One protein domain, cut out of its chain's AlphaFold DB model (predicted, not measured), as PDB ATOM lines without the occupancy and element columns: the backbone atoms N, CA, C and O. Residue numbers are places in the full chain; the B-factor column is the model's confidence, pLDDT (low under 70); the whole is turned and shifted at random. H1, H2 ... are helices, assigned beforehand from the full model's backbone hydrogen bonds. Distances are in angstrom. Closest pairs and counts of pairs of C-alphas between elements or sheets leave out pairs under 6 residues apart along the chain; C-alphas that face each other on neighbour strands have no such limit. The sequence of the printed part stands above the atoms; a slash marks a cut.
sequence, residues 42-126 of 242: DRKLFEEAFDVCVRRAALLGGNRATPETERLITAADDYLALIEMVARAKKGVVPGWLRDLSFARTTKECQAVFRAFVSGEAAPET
ATOM      1  N   ASP A  42      89.787  -6.370 208.676       91.88
ATOM      2  CA  ASP A  42      90.611  -6.275 209.885       91.88
ATOM      3  C   ASP A  42      89.852  -5.682 211.075       91.88
ATOM      4  O   ASP A  42      90.061  -6.078 212.218       91.88
ATOM      5  N   ARG A  43      88.938  -4.750 210.797       92.12
ATOM      6  CA  ARG A  43      88.127  -4.105 211.820       92.12
ATOM      7  C   ARG A  43      87.104  -5.072 212.404       92.12
ATOM      8  O   ARG A  43      86.934  -5.101 213.616       92.12
ATOM      9  N   LYS A  44      86.462  -5.890 211.573       94.88
ATOM     10  CA  LYS A  44      85.529  -6.927 212.017       94.88
ATOM     11  C   LYS A  44      86.231  -8.042 212.777       94.88
ATOM     12  O   LYS A  44      85.709  -8.486 213.791       94.88
ATOM     13  N   LEU A  45      87.430  -8.440 212.351       95.00
ATOM     14  CA  LEU A  45      88.262  -9.373 213.117       95.00
ATOM     15  C   LEU A  45      88.656  -8.795 214.481       95.00
ATOM     16  O   LEU A  45      88.651  -9.520 215.472       95.00
ATOM     17  N   PHE A  46      88.969  -7.499 214.538       95.19
ATOM     18  CA  PHE A  46      89.234  -6.809 215.796       95.19
ATOM     19  C   PHE A  46      88.002  -6.787 216.711       95.19
ATOM     20  O   PHE A  46      88.114  -7.154 217.877       95.19
ATOM     21  N   GLU A  47      86.837  -6.384 216.195       94.44
ATOM     22  CA  GLU A  47      85.579  -6.340 216.955       94.44
ATOM     23  C   GLU A  47      85.235  -7.717 217.542       94.44
ATOM     24  O   GLU A  47      84.918  -7.818 218.727       94.44
ATOM     25  N   GLU A  48      85.379  -8.773 216.739       94.94
ATOM     26  CA  GLU A  48      85.154 -10.158 217.156       94.94
ATOM     27  C   GLU A  48      86.134 -10.583 218.264       94.94
ATOM     28  O   GLU A  48      85.721 -11.039 219.329       94.94
ATOM     29  N   ALA A  49      87.441 -10.379 218.065       95.88
ATOM     30  CA  ALA A  49      88.451 -10.729 219.065       95.88
ATOM     31  C   ALA A  49      88.284  -9.933 220.370       95.88
ATOM     32  O   ALA A  49      88.535 -10.450 221.461       95.88
ATOM     33  N   PHE A  50      87.870  -8.669 220.273       95.19
ATOM     34  CA  PHE A  50      87.640  -7.815 221.429       95.19
ATOM     35  C   PHE A  50      86.462  -8.310 222.276       95.19
ATOM     36  O   PHE A  50      86.597  -8.380 223.499       95.19
ATOM     37  N   ASP A  51      85.344  -8.702 221.655       93.19
ATOM     38  CA  ASP A  51      84.196  -9.261 222.379       93.19
ATOM     39  C   ASP A  51      84.591 -10.534 223.147       93.19
ATOM     40  O   ASP A  51      84.332 -10.665 224.348       93.19
ATOM     41  N   VAL A  52      85.340 -11.428 222.494       93.81
ATOM     42  CA  VAL A  52      85.853 -12.657 223.118       93.81
ATOM     43  C   VAL A  52      86.813 -12.341 224.271       93.81
ATOM     44  O   VAL A  52      86.701 -12.939 225.344       93.81
ATOM     45  N   CYS A  53      87.708 -11.358 224.108       95.00
ATOM     46  CA  CYS A  53      88.616 -10.895 225.166       95.00
ATOM     47  C   CYS A  53      87.851 -10.430 226.410       95.00
ATOM     48  O   CYS A  53      88.143 -10.874 227.523       95.00
ATOM     49  N   VAL A  54      86.852  -9.557 226.232       93.62
ATOM     50  CA  VAL A  54      86.061  -8.990 227.334       93.62
ATOM     51  C   VAL A  54      85.295 -10.082 228.077       93.62
ATOM     52  O   VAL A  54      85.269 -10.087 229.310       93.62
ATOM     53  N   ARG A  55      84.712 -11.038 227.349       89.69
ATOM     54  CA  ARG A  55      83.975 -12.162 227.944       89.69
ATOM     55  C   ARG A  55      84.895 -13.112 228.700       89.69
ATOM     56  O   ARG A  55      84.597 -13.446 229.846       89.69
ATOM     57  N   ARG A  56      86.043 -13.481 228.119       92.25
ATOM     58  CA  ARG A  56      87.073 -14.273 228.812       92.25
ATOM     59  C   ARG A  56      87.520 -13.579 230.096       92.25
ATOM     60  O   ARG A  56      87.589 -14.209 231.148       92.25
ATOM     61  N   ALA A  57      87.779 -12.276 230.033       92.31
ATOM     62  CA  ALA A  57      88.174 -11.497 231.197       92.31
ATOM     63  C   ALA A  57      87.083 -11.437 232.281       92.31
ATOM     64  O   ALA A  57      87.392 -11.512 233.469       92.31
ATOM     65  N   ALA A  58      85.806 -11.354 231.893       90.19
ATOM     66  CA  ALA A  58      84.688 -11.414 232.832       90.19
ATOM     67  C   ALA A  58      84.598 -12.780 233.538       90.19
ATOM     68  O   ALA A  58      84.341 -12.831 234.741       90.19
ATOM     69  N   LEU A  59      84.859 -13.878 232.816       89.38
ATOM     70  CA  LEU A  59      84.923 -15.227 233.390       89.38
ATOM     71  C   LEU A  59      86.095 -15.372 234.372       89.38
ATOM     72  O   LEU A  59      85.914 -15.926 235.454       89.38
ATOM     73  N   LEU A  60      87.266 -14.823 234.030       89.44
ATOM     74  CA  LEU A  60      88.459 -14.827 234.888       89.44
ATOM     75  C   LEU A  60      88.289 -13.984 236.161       89.44
ATOM     76  O   LEU A  60      88.807 -14.347 237.212       89.44
ATOM     77  N   GLY A  61      87.566 -12.863 236.078       86.00
ATOM     78  CA  GLY A  61      87.273 -11.998 237.224       86.00
ATOM     79  C   GLY A  61      86.148 -12.508 238.133       86.00
ATOM     80  O   GLY A  61      85.913 -11.939 239.199       86.00
ATOM     81  N   GLY A  62      85.425 -13.556 237.725       82.50
ATOM     82  CA  GLY A  62      84.335 -14.133 238.503       82.50
ATOM     83  C   GLY A  62      84.832 -14.925 239.717       82.50
ATOM     84  O   GLY A  62      85.706 -15.776 239.609       82.50
ATOM     85  N   ASN A  63      84.199 -14.739 240.880       64.88
ATOM     86  CA  ASN A  63      84.556 -15.423 242.139       64.88
ATOM     87  C   ASN A  63      84.286 -16.947 242.161       64.88
ATOM     88  O   ASN A  63      84.384 -17.575 243.215       64.88
ATOM     89  N   ARG A  64      83.892 -17.562 241.041       69.81
ATOM     90  CA  ARG A  64      83.547 -18.988 240.968       69.81
ATOM     91  C   ARG A  64      84.322 -19.669 239.845       69.81
ATOM     92  O   ARG A  64      83.854 -19.732 238.707       69.81
ATOM     93  N   ALA A  65      85.472 -20.234 240.201       76.69
ATOM     94  CA  ALA A  65      86.143 -21.250 239.400       76.69
ATOM     95  C   ALA A  65      85.322 -22.543 239.485       76.69
ATOM     96  O   ALA A  65      85.455 -23.337 240.416       76.69
ATOM     97  N   THR A  66      84.379 -22.695 238.561       87.19
ATOM     98  CA  THR A  66      83.673 -23.959 238.350       87.19
ATOM     99  C   THR A  66      84.280 -24.657 237.135       87.19
ATOM    100  O   THR A  66      84.796 -23.970 236.251       87.19
ATOM    101  N   PRO A  67      84.166 -25.992 237.019       87.44
ATOM    102  CA  PRO A  67      84.594 -26.701 235.813       87.44
ATOM    103  C   PRO A  67      83.919 -26.180 234.535       87.44
ATOM    104  O   PRO A  67      84.479 -26.270 233.448       87.44
ATOM    105  N   GLU A  68      82.707 -25.628 234.650       85.94
ATOM    106  CA  GLU A  68      82.013 -24.969 233.543       85.94
ATOM    107  C   GLU A  68      82.706 -23.652 233.156       85.94
ATOM    108  O   GLU A  68      82.978 -23.432 231.980       85.94
ATOM    109  N   THR A  69      83.068 -22.819 234.139       87.31
ATOM    110  CA  THR A  69      83.824 -21.573 233.917       87.31
ATOM    111  C   THR A  69      85.153 -21.850 233.211       87.31
ATOM    112  O   THR A  69      85.490 -21.160 232.254       87.31
ATOM    113  N   GLU A  70      85.895 -22.871 233.649       89.06
ATOM    114  CA  GLU A  70      87.176 -23.252 233.040       89.06
ATOM    115  C   GLU A  70      87.009 -23.690 231.585       89.06
ATOM    116  O   GLU A  70      87.743 -23.221 230.719       89.06
ATOM    117  N   ARG A  71      85.995 -24.517 231.289       89.06
ATOM    118  CA  ARG A  71      85.679 -24.921 229.909       89.06
ATOM    119  C   ARG A  71      85.374 -23.726 229.016       89.06
ATOM    120  O   ARG A  71      85.823 -23.701 227.875       89.06
ATOM    121  N   LEU A  72      84.634 -22.742 229.525       88.19
ATOM    122  CA  LEU A  72      84.338 -21.525 228.773       88.19
ATOM    123  C   LEU A  72      85.604 -20.681 228.551       88.19
ATOM    124  O   LEU A  72      85.828 -20.181 227.456       88.19
ATOM    125  N   ILE A  73      86.481 -20.558 229.548       90.62
ATOM    126  CA  ILE A  73      87.759 -19.855 229.363       90.62
ATOM    127  C   ILE A  73      88.589 -20.535 228.266       90.62
ATOM    128  O   ILE A  73      89.045 -19.854 227.351       90.62
ATOM    129  N   THR A  74      88.718 -21.865 228.306       91.56
ATOM    130  CA  THR A  74      89.445 -22.626 227.278       91.56
ATOM    131  C   THR A  74      88.836 -22.443 225.894       91.56
ATOM    132  O   THR A  74      89.556 -22.148 224.949       91.56
ATOM    133  N   ALA A  75      87.514 -22.544 225.764       90.94
ATOM    134  CA  ALA A  75      86.864 -22.375 224.472       90.94
ATOM    135  C   ALA A  75      87.029 -20.938 223.922       90.94
ATOM    136  O   ALA A  75      87.124 -20.745 222.711       90.94
ATOM    137  N   ALA A  76      87.093 -19.921 224.792       91.75
ATOM    138  CA  ALA A  76      87.376 -18.546 224.379       91.75
ATOM    139  C   ALA A  76      88.833 -18.385 223.909       91.75
ATOM    140  O   ALA A  76      89.088 -17.696 222.919       91.75
ATOM    141  N   ASP A  77      89.781 -19.039 224.584       93.31
ATOM    142  CA  ASP A  77      91.186 -19.081 224.168       93.31
ATOM    143  C   ASP A  77      91.358 -19.789 222.813       93.31
ATOM    144  O   ASP A  77      92.046 -19.269 221.930       93.31
ATOM    145  N   ASP A  78      90.677 -20.918 222.607       93.94
ATOM    146  CA  ASP A  78      90.686 -21.658 221.341       93.94
ATOM    147  C   ASP A  78      90.102 -20.821 220.194       93.94
ATOM    148  O   ASP A  78      90.628 -20.813 219.074       93.94
ATOM    149  N   TYR A  79      89.035 -20.066 220.464       94.56
ATOM    150  CA  TYR A  79      88.422 -19.204 219.460       94.56
ATOM    151  C   TYR A  79      89.295 -17.986 219.117       94.56
ATOM    152  O   TYR A  79      89.452 -17.656 217.939       94.56
ATOM    153  N   LEU A  80      89.972 -17.375 220.097       95.12
ATOM    154  CA  LEU A  80      90.990 -16.350 219.824       95.12
ATOM    155  C   LEU A  80      92.149 -16.907 218.986       95.12
ATOM    156  O   LEU A  80      92.606 -16.239 218.057       95.12
ATOM    157  N   ALA A  81      92.584 -18.143 219.247       95.56
ATOM    158  CA  ALA A  81      93.602 -18.808 218.437       95.56
ATOM    159  C   ALA A  81      93.124 -19.060 216.995       95.56
ATOM    160  O   ALA A  81      93.904 -18.912 216.048       95.56
ATOM    161  N   LEU A  82      91.841 -19.384 216.790       95.44
ATOM    162  CA  LEU A  82      91.249 -19.481 215.453       95.44
ATOM    163  C   LEU A  82      91.295 -18.137 214.715       95.44
ATOM    164  O   LEU A  82      91.725 -18.092 213.559       95.44
ATOM    165  N   ILE A  83      90.905 -17.046 215.381       96.06
ATOM    166  CA  ILE A  83      90.979 -15.690 214.818       96.06
ATOM    167  C   ILE A  83      92.435 -15.338 214.476       96.06
ATOM    168  O   ILE A  83      92.698 -14.803 213.398       96.06
ATOM    169  N   GLU A  84      93.397 -15.702 215.330       95.94
ATOM    170  CA  GLU A  84      94.829 -15.514 215.073       95.94
ATOM    171  C   GLU A  84      95.307 -16.257 213.828       95.94
ATOM    172  O   GLU A  84      96.000 -15.672 212.989       95.94
ATOM    173  N   MET A  85      94.914 -17.521 213.663       96.06
ATOM    174  CA  MET A  85      95.243 -18.293 212.466       96.06
ATOM    175  C   MET A  85      94.689 -17.637 211.199       96.06
ATOM    176  O   MET A  85      95.410 -17.538 210.204       96.06
ATOM    177  N   VAL A  86      93.439 -17.162 211.231       96.00
ATOM    178  CA  VAL A  86      92.810 -16.479 210.089       96.00
ATOM    179  C   VAL A  86      93.512 -15.153 209.792       96.00
ATOM    180  O   VAL A  86      93.887 -14.898 208.647       96.00
ATOM    181  N   ALA A  87      93.765 -14.325 210.807       94.75
ATOM    182  CA  ALA A  87      94.450 -13.045 210.640       94.75
ATOM    183  C   ALA A  87      95.870 -13.230 210.076       94.75
ATOM    184  O   ALA A  87      96.259 -12.539 209.130       94.75
ATOM    185  N   ARG A  88      96.618 -14.215 210.592       95.56
ATOM    186  CA  ARG A  88      97.953 -14.576 210.100       95.56
ATOM    187  C   ARG A  88      97.908 -15.088 208.664       95.56
ATOM    188  O   ARG A  88      98.759 -14.702 207.871       95.56
ATOM    189  N   ALA A  89      96.926 -15.914 208.307       93.81
ATOM    190  CA  ALA A  89      96.767 -16.394 206.936       93.81
ATOM    191  C   ALA A  89      96.498 -15.241 205.950       93.81
ATOM    192  O   ALA A  89      97.016 -15.260 204.837       93.81
ATOM    193  N   LYS A  90      95.742 -14.216 206.367       91.88
ATOM    194  CA  LYS A  90      95.405 -13.053 205.527       91.88
ATOM    195  C   LYS A  90      96.543 -12.041 205.393       91.88
ATOM    196  O   LYS A  90      96.706 -11.452 204.328       91.88
ATOM    197  N   LYS A  91      97.307 -11.807 206.463       88.81
ATOM    198  CA  LYS A  91      98.327 -10.742 206.529       88.81
ATOM    199  C   LYS A  91      99.771 -11.243 206.494       88.81
ATOM    200  O   LYS A  91     100.693 -10.435 206.460       88.81
ATOM    201  N   GLY A  92      99.989 -12.553 206.579       92.06
ATOM    202  CA  GLY A  92     101.307 -13.174 206.758       92.06
ATOM    203  C   GLY A  92     101.875 -13.059 208.181       92.06
ATOM    204  O   GLY A  92     102.751 -13.834 208.553       92.06
ATOM    205  N   VAL A  93     101.356 -12.140 209.001       92.94
ATOM    206  CA  VAL A  93     101.779 -11.891 210.386       92.94
ATOM    207  C   VAL A  93     100.566 -11.696 211.293       92.94
ATOM    208  O   VAL A  93      99.496 -11.289 210.840       92.94
ATOM    209  N   VAL A  94     100.734 -11.984 212.583       93.12
ATOM    210  CA  VAL A  94      99.719 -11.707 213.607       93.12
ATOM    211  C   VAL A  94      99.703 -10.205 213.907       93.12
ATOM    212  O   VAL A  94     100.754  -9.658 214.250       93.12
ATOM    213  N   PRO A  95      98.553  -9.518 213.798       92.75
ATOM    214  CA  PRO A  95      98.448  -8.115 214.185       92.75
ATOM    215  C   PRO A  95      98.793  -7.894 215.664       92.75
ATOM    216  O   PRO A  95      98.408  -8.694 216.514       92.75
ATOM    217  N   GLY A  96      99.466  -6.780 215.978       92.81
ATOM    218  CA  GLY A  96      99.862  -6.448 217.356       92.81
ATOM    219  C   GLY A  96      98.675  -6.405 218.320       92.81
ATOM    220  O   GLY A  96      98.702  -7.073 219.346       92.81
ATOM    221  N   TRP A  97      97.581  -5.751 217.917       93.81
ATOM    222  CA  TRP A  97      96.350  -5.693 218.709       93.81
ATOM    223  C   TRP A  97      95.790  -7.084 219.045       93.81
ATOM    224  O   TRP A  97      95.256  -7.280 220.130       93.81
ATOM    225  N   LEU A  98      95.924  -8.070 218.150       95.88
ATOM    226  CA  LEU A  98      95.390  -9.415 218.376       95.88
ATOM    227  C   LEU A  98      96.239 -10.165 219.395       95.88
ATOM    228  O   LEU A  98      95.710 -10.812 220.291       95.88
ATOM    229  N   ARG A  99      97.560 -10.006 219.296       95.00
ATOM    230  CA  ARG A  99      98.498 -10.507 220.298       95.00
ATOM    231  C   ARG A  99      98.186  -9.914 221.676       95.00
ATOM    232  O   ARG A  99      98.114 -10.657 222.651       95.00
ATOM    233  N   ASP A 100      97.956  -8.607 221.752       94.62
ATOM    234  CA  ASP A 100      97.695  -7.919 223.018       94.62
ATOM    235  C   ASP A 100      96.342  -8.348 223.626       94.62
ATOM    236  O   ASP A 100      96.259  -8.611 224.828       94.62
ATOM    237  N   LEU A 101      95.301  -8.540 222.801       96.00
ATOM    238  CA  LEU A 101      94.027  -9.131 223.240       96.00
ATOM    239  C   LEU A 101      94.195 -10.576 223.731       96.00
ATOM    240  O   LEU A 101      93.591 -10.953 224.734       96.00
ATOM    241  N   SER A 102      95.034 -11.393 223.091       94.12
ATOM    242  CA  SER A 102      95.301 -12.767 223.540       94.12
ATOM    243  C   SER A 102      95.939 -12.823 224.933       94.12
ATOM    244  O   SER A 102      95.642 -13.748 225.697       94.12
ATOM    245  N   PHE A 103      96.748 -11.822 225.300       93.75
ATOM    246  CA  PHE A 103      97.385 -11.730 226.618       93.75
ATOM    247  C   PHE A 103      96.531 -11.050 227.689       93.75
ATOM    248  O   PHE A 103      96.704 -11.361 228.867       93.75
ATOM    249  N   ALA A 104      95.599 -10.176 227.312       94.38
ATOM    250  CA  ALA A 104      94.740  -9.473 228.256       94.38
ATOM    251  C   ALA A 104      93.910 -10.443 229.124       94.38
ATOM    252  O   ALA A 104      93.182 -11.309 228.635       94.38
ATOM    253  N   ARG A 105      94.010 -10.304 230.446       92.88
ATOM    254  CA  ARG A 105      93.306 -11.113 231.453       92.88
ATOM    255  C   ARG A 105      92.175 -10.360 232.134       92.88
ATOM    256  O   ARG A 105      91.315 -10.990 232.742       92.88
ATOM    257  N   THR A 106      92.153  -9.036 232.024       93.94
ATOM    258  CA  THR A 106      91.115  -8.191 232.624       93.94
ATOM    259  C   THR A 106      90.368  -7.375 231.573       93.94
ATOM    260  O   THR A 106      90.916  -7.009 230.534       93.94
ATOM    261  N   THR A 107      89.113  -7.015 231.862       93.56
ATOM    262  CA  THR A 107      88.303  -6.180 230.962       93.56
ATOM    263  C   THR A 107      88.972  -4.829 230.713       93.56
ATOM    264  O   THR A 107      88.911  -4.295 229.609       93.56
ATOM    265  N   LYS A 108      89.677  -4.304 231.722       94.31
ATOM    266  CA  LYS A 108      90.448  -3.064 231.628       94.31
ATOM    267  C   LYS A 108      91.587  -3.164 230.608       94.31
ATOM    268  O   LYS A 108      91.805  -2.213 229.862       94.31
ATOM    269  N   GLU A 109      92.293  -4.292 230.563       94.56
ATOM    270  CA  GLU A 109      93.347  -4.541 229.570       94.56
ATOM    271  C   GLU A 109      92.756  -4.659 228.165       94.56
ATOM    272  O   GLU A 109      93.228  -3.971 227.263       94.56
ATOM    273  N   CYS A 110      91.659  -5.410 227.987       94.81
ATOM    274  CA  CYS A 110      90.967  -5.468 226.694       94.81
ATOM    275  C   CYS A 110      90.571  -4.052 226.223       94.81
ATOM    276  O   CYS A 110      90.843  -3.663 225.088       94.81
ATOM    277  N   GLN A 111      89.978  -3.236 227.105       95.12
ATOM    278  CA  GLN A 111      89.596  -1.849 226.802       95.12
ATOM    279  C   GLN A 111      90.789  -0.931 226.493       95.12
ATOM    280  O   GLN A 111      90.625   0.066 225.788       95.12
ATOM    281  N   ALA A 112      91.972  -1.198 227.050       93.00
ATOM    282  CA  ALA A 112      93.181  -0.448 226.715       93.00
ATOM    283  C   ALA A 112      93.606  -0.728 225.266       93.00
ATOM    284  O   ALA A 112      93.868   0.213 224.519       93.00
ATOM    285  N   VAL A 113      93.565  -1.997 224.847       93.06
ATOM    286  CA  VAL A 113      93.842  -2.389 223.458       93.06
ATOM    287  C   VAL A 113      92.811  -1.796 222.497       93.06
ATOM    288  O   VAL A 113      93.182  -1.290 221.443       93.06
ATOM    289  N   PHE A 114      91.530  -1.766 222.880       92.94
ATOM    290  CA  PHE A 114      90.487  -1.105 222.088       92.94
ATOM    291  C   PHE A 114      90.756   0.375 221.862       92.94
ATOM    292  O   PHE A 114      90.678   0.851 220.732       92.94
ATOM    293  N   ARG A 115      91.094   1.104 222.928       92.12
ATOM    294  CA  ARG A 115      91.397   2.533 222.825       92.12
ATOM    295  C   ARG A 115      92.550   2.790 221.866       92.12
ATOM    296  O   ARG A 115      92.434   3.675 221.029       92.12
ATOM    297  N   ALA A 116      93.597   1.981 221.958       89.56
ATOM    298  CA  ALA A 116      94.745   2.075 221.074       89.56
ATOM    299  C   ALA A 116      94.389   1.753 219.612       89.56
ATOM    300  O   ALA A 116      94.685   2.526 218.702       89.56
ATOM    301  N   PHE A 117      93.640   0.670 219.383       88.69
ATOM    302  CA  PHE A 117      93.176   0.301 218.047       88.69
ATOM    303  C   PHE A 117      92.354   1.420 217.389       88.69
ATOM    304  O   PHE A 117      92.576   1.748 216.224       88.69
ATOM    305  N   VAL A 118      91.436   2.046 218.135       88.06
ATOM    306  CA  VAL A 118      90.603   3.150 217.630       88.06
ATOM    307  C   VAL A 118      91.409   4.432 217.414       88.06
ATOM    308  O   VAL A 118      91.129   5.162 216.464       88.06
ATOM    309  N   SER A 119      92.413   4.713 218.248       85.31
ATOM    310  CA  SER A 119      93.283   5.881 218.067       85.31
ATOM    311  C   SER A 119      94.310   5.705 216.944       85.31
ATOM    312  O   SER A 119      95.021   6.654 216.627       85.31
ATOM    313  N   GLY A 120      94.396   4.517 216.331       71.56
ATOM    314  CA  GLY A 120      95.437   4.187 215.357       71.56
ATOM    315  C   GLY A 120      96.834   4.109 215.981       71.56
ATOM    316  O   GLY A 120      97.830   4.078 215.260       71.56
ATOM    317  N   GLU A 121      96.907   4.077 217.311       57.84
ATOM    318  CA  GLU A 121      98.144   3.983 218.069       57.84
ATOM    319  C   GLU A 121      98.331   2.525 218.493       57.84
ATOM    320  O   GLU A 121      97.373   1.842 218.850       57.84
ATOM    321  N   ALA A 122      99.547   1.989 218.414       54.66
ATOM    322  CA  ALA A 122      99.785   0.650 218.943       54.66
ATOM    323  C   ALA A 122      99.473   0.650 220.451       54.66
ATOM    324  O   ALA A 122      99.812   1.609 221.147       54.66
ATOM    325  N   ALA A 123      98.800  -0.394 220.952       49.59
ATOM    326  CA  ALA A 123      98.486  -0.482 222.374       49.59
ATOM    327  C   ALA A 123      99.770  -0.373 223.199       49.59
ATOM    328  O   ALA A 123     100.795  -0.920 222.782       49.59
ATOM    329  N   PRO A 124      99.745   0.360 224.332       47.94
ATOM    330  CA  PRO A 124     100.921   0.474 225.175       47.94
ATOM    331  C   PRO A 124     101.361  -0.940 225.533       47.94
ATOM    332  O   PRO A 124     100.556  -1.705 226.064       47.94
ATOM    333  N   GLU A 125     102.605  -1.285 225.182       46.12
ATOM    334  CA  GLU A 125     103.157  -2.619 225.392       46.12
ATOM    335  C   GLU A 125     102.927  -3.024 226.850       46.12
ATOM    336  O   GLU A 125     103.575  -2.520 227.773       46.12
ATOM    337  N   THR A 126     101.975  -3.927 227.082       46.56
ATOM    338  CA  THR A 126     101.838  -4.587 228.374       46.56
ATOM    339  C   THR A 126     103.070  -5.458 228.533       46.56
ATOM    340  O   THR A 126     103.148  -6.555 227.981       46.56
TER     341      THR A 126
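AT A GLANCE: This is residues 42 to 126 of the 242 residues of an uncharacterized protein of bacterium HR30 (UniProt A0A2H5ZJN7). What shape do the helices make? They form a small bundle of four helices nearly aligned with one another and alternating in direction, with H1 and H3 side by side in the middle and H2 and H4 on opposite sides of that pair. H2 is the longest helix, and residues 62 to 68, of which 67 to 68 belong to H2, stick out. What is it made of? The printed part has 85 residues with four named helices, in the order H1, H2, H3, H4, and no named strand; its class is all helix. How large is it? It is compact, with a radius of gyration of the C-alphas of 12.8 A and spans of 37 by 25 by 19 A.

HOW THE PARTS SIT: What does H1 touch? H1, residues 42 to 60, touches H2, residues 67 to 91, at a shallow tilt of 19 degrees, opposite ways; their closest C-alphas, Arg 56 and Ile 73, are 5.7 A apart. With residues 46 to 53 alone it touches H3, residues 96 to 103, the same way at a shallow tilt of 17 degrees, closest at the C-alphas of Cys 53 and Leu 101, 6.0 A. With residues 50 to 58 alone it touches H4, residues 107 to 119, opposite ways at a shallow tilt of 16 degrees, closest at the C-alphas of Val 54 and Thr 107, 5.1 A. How do the later helices stand? H2, with residues 77 to 84 alone, and H3 form a helical hairpin but only just touch, with 3 pairs of C-alphas within 8 A, the closest being Leu 80 and Ser 102 at 6.7 A. H3 and H4 are a helical hairpin at a shallow tilt of 3 degrees, with the C-alphas of Leu 101 and Cys 110 closest at 5.9 A, while H2 and H4 are apart. Are the helix backbones intact? In H1, H2, H3 and H4 every O i to N i+4 pair is within hydrogen-bond range.

IN THESE COORDINATES: Where does H1 begin, and how long is it? C-alpha 42 is at (90.611, -6.275, 209.885), and H1 spans 26.5 A from first to last C-alpha. How long are the others? H2 spans 36.1 A, H3 10.9 A and H4 18.3 A. Where does H4 end? C-alpha 119 is at (93.283, 5.881, 218.067).

THE WHOLE: How far does it reach? The two C-alphas farthest apart are those of Asn 63 and Gly 92, 39.2 A. Are there cuts or long links? The printed part has no cut; the links from H2 to H3 and from H3 to H4 are tight, and that from H1 to H2 is short. Where is confidence low? Residues 63 to 64 and 121 to 126 have pLDDT under 70, while the mean of the printed part is 88.5.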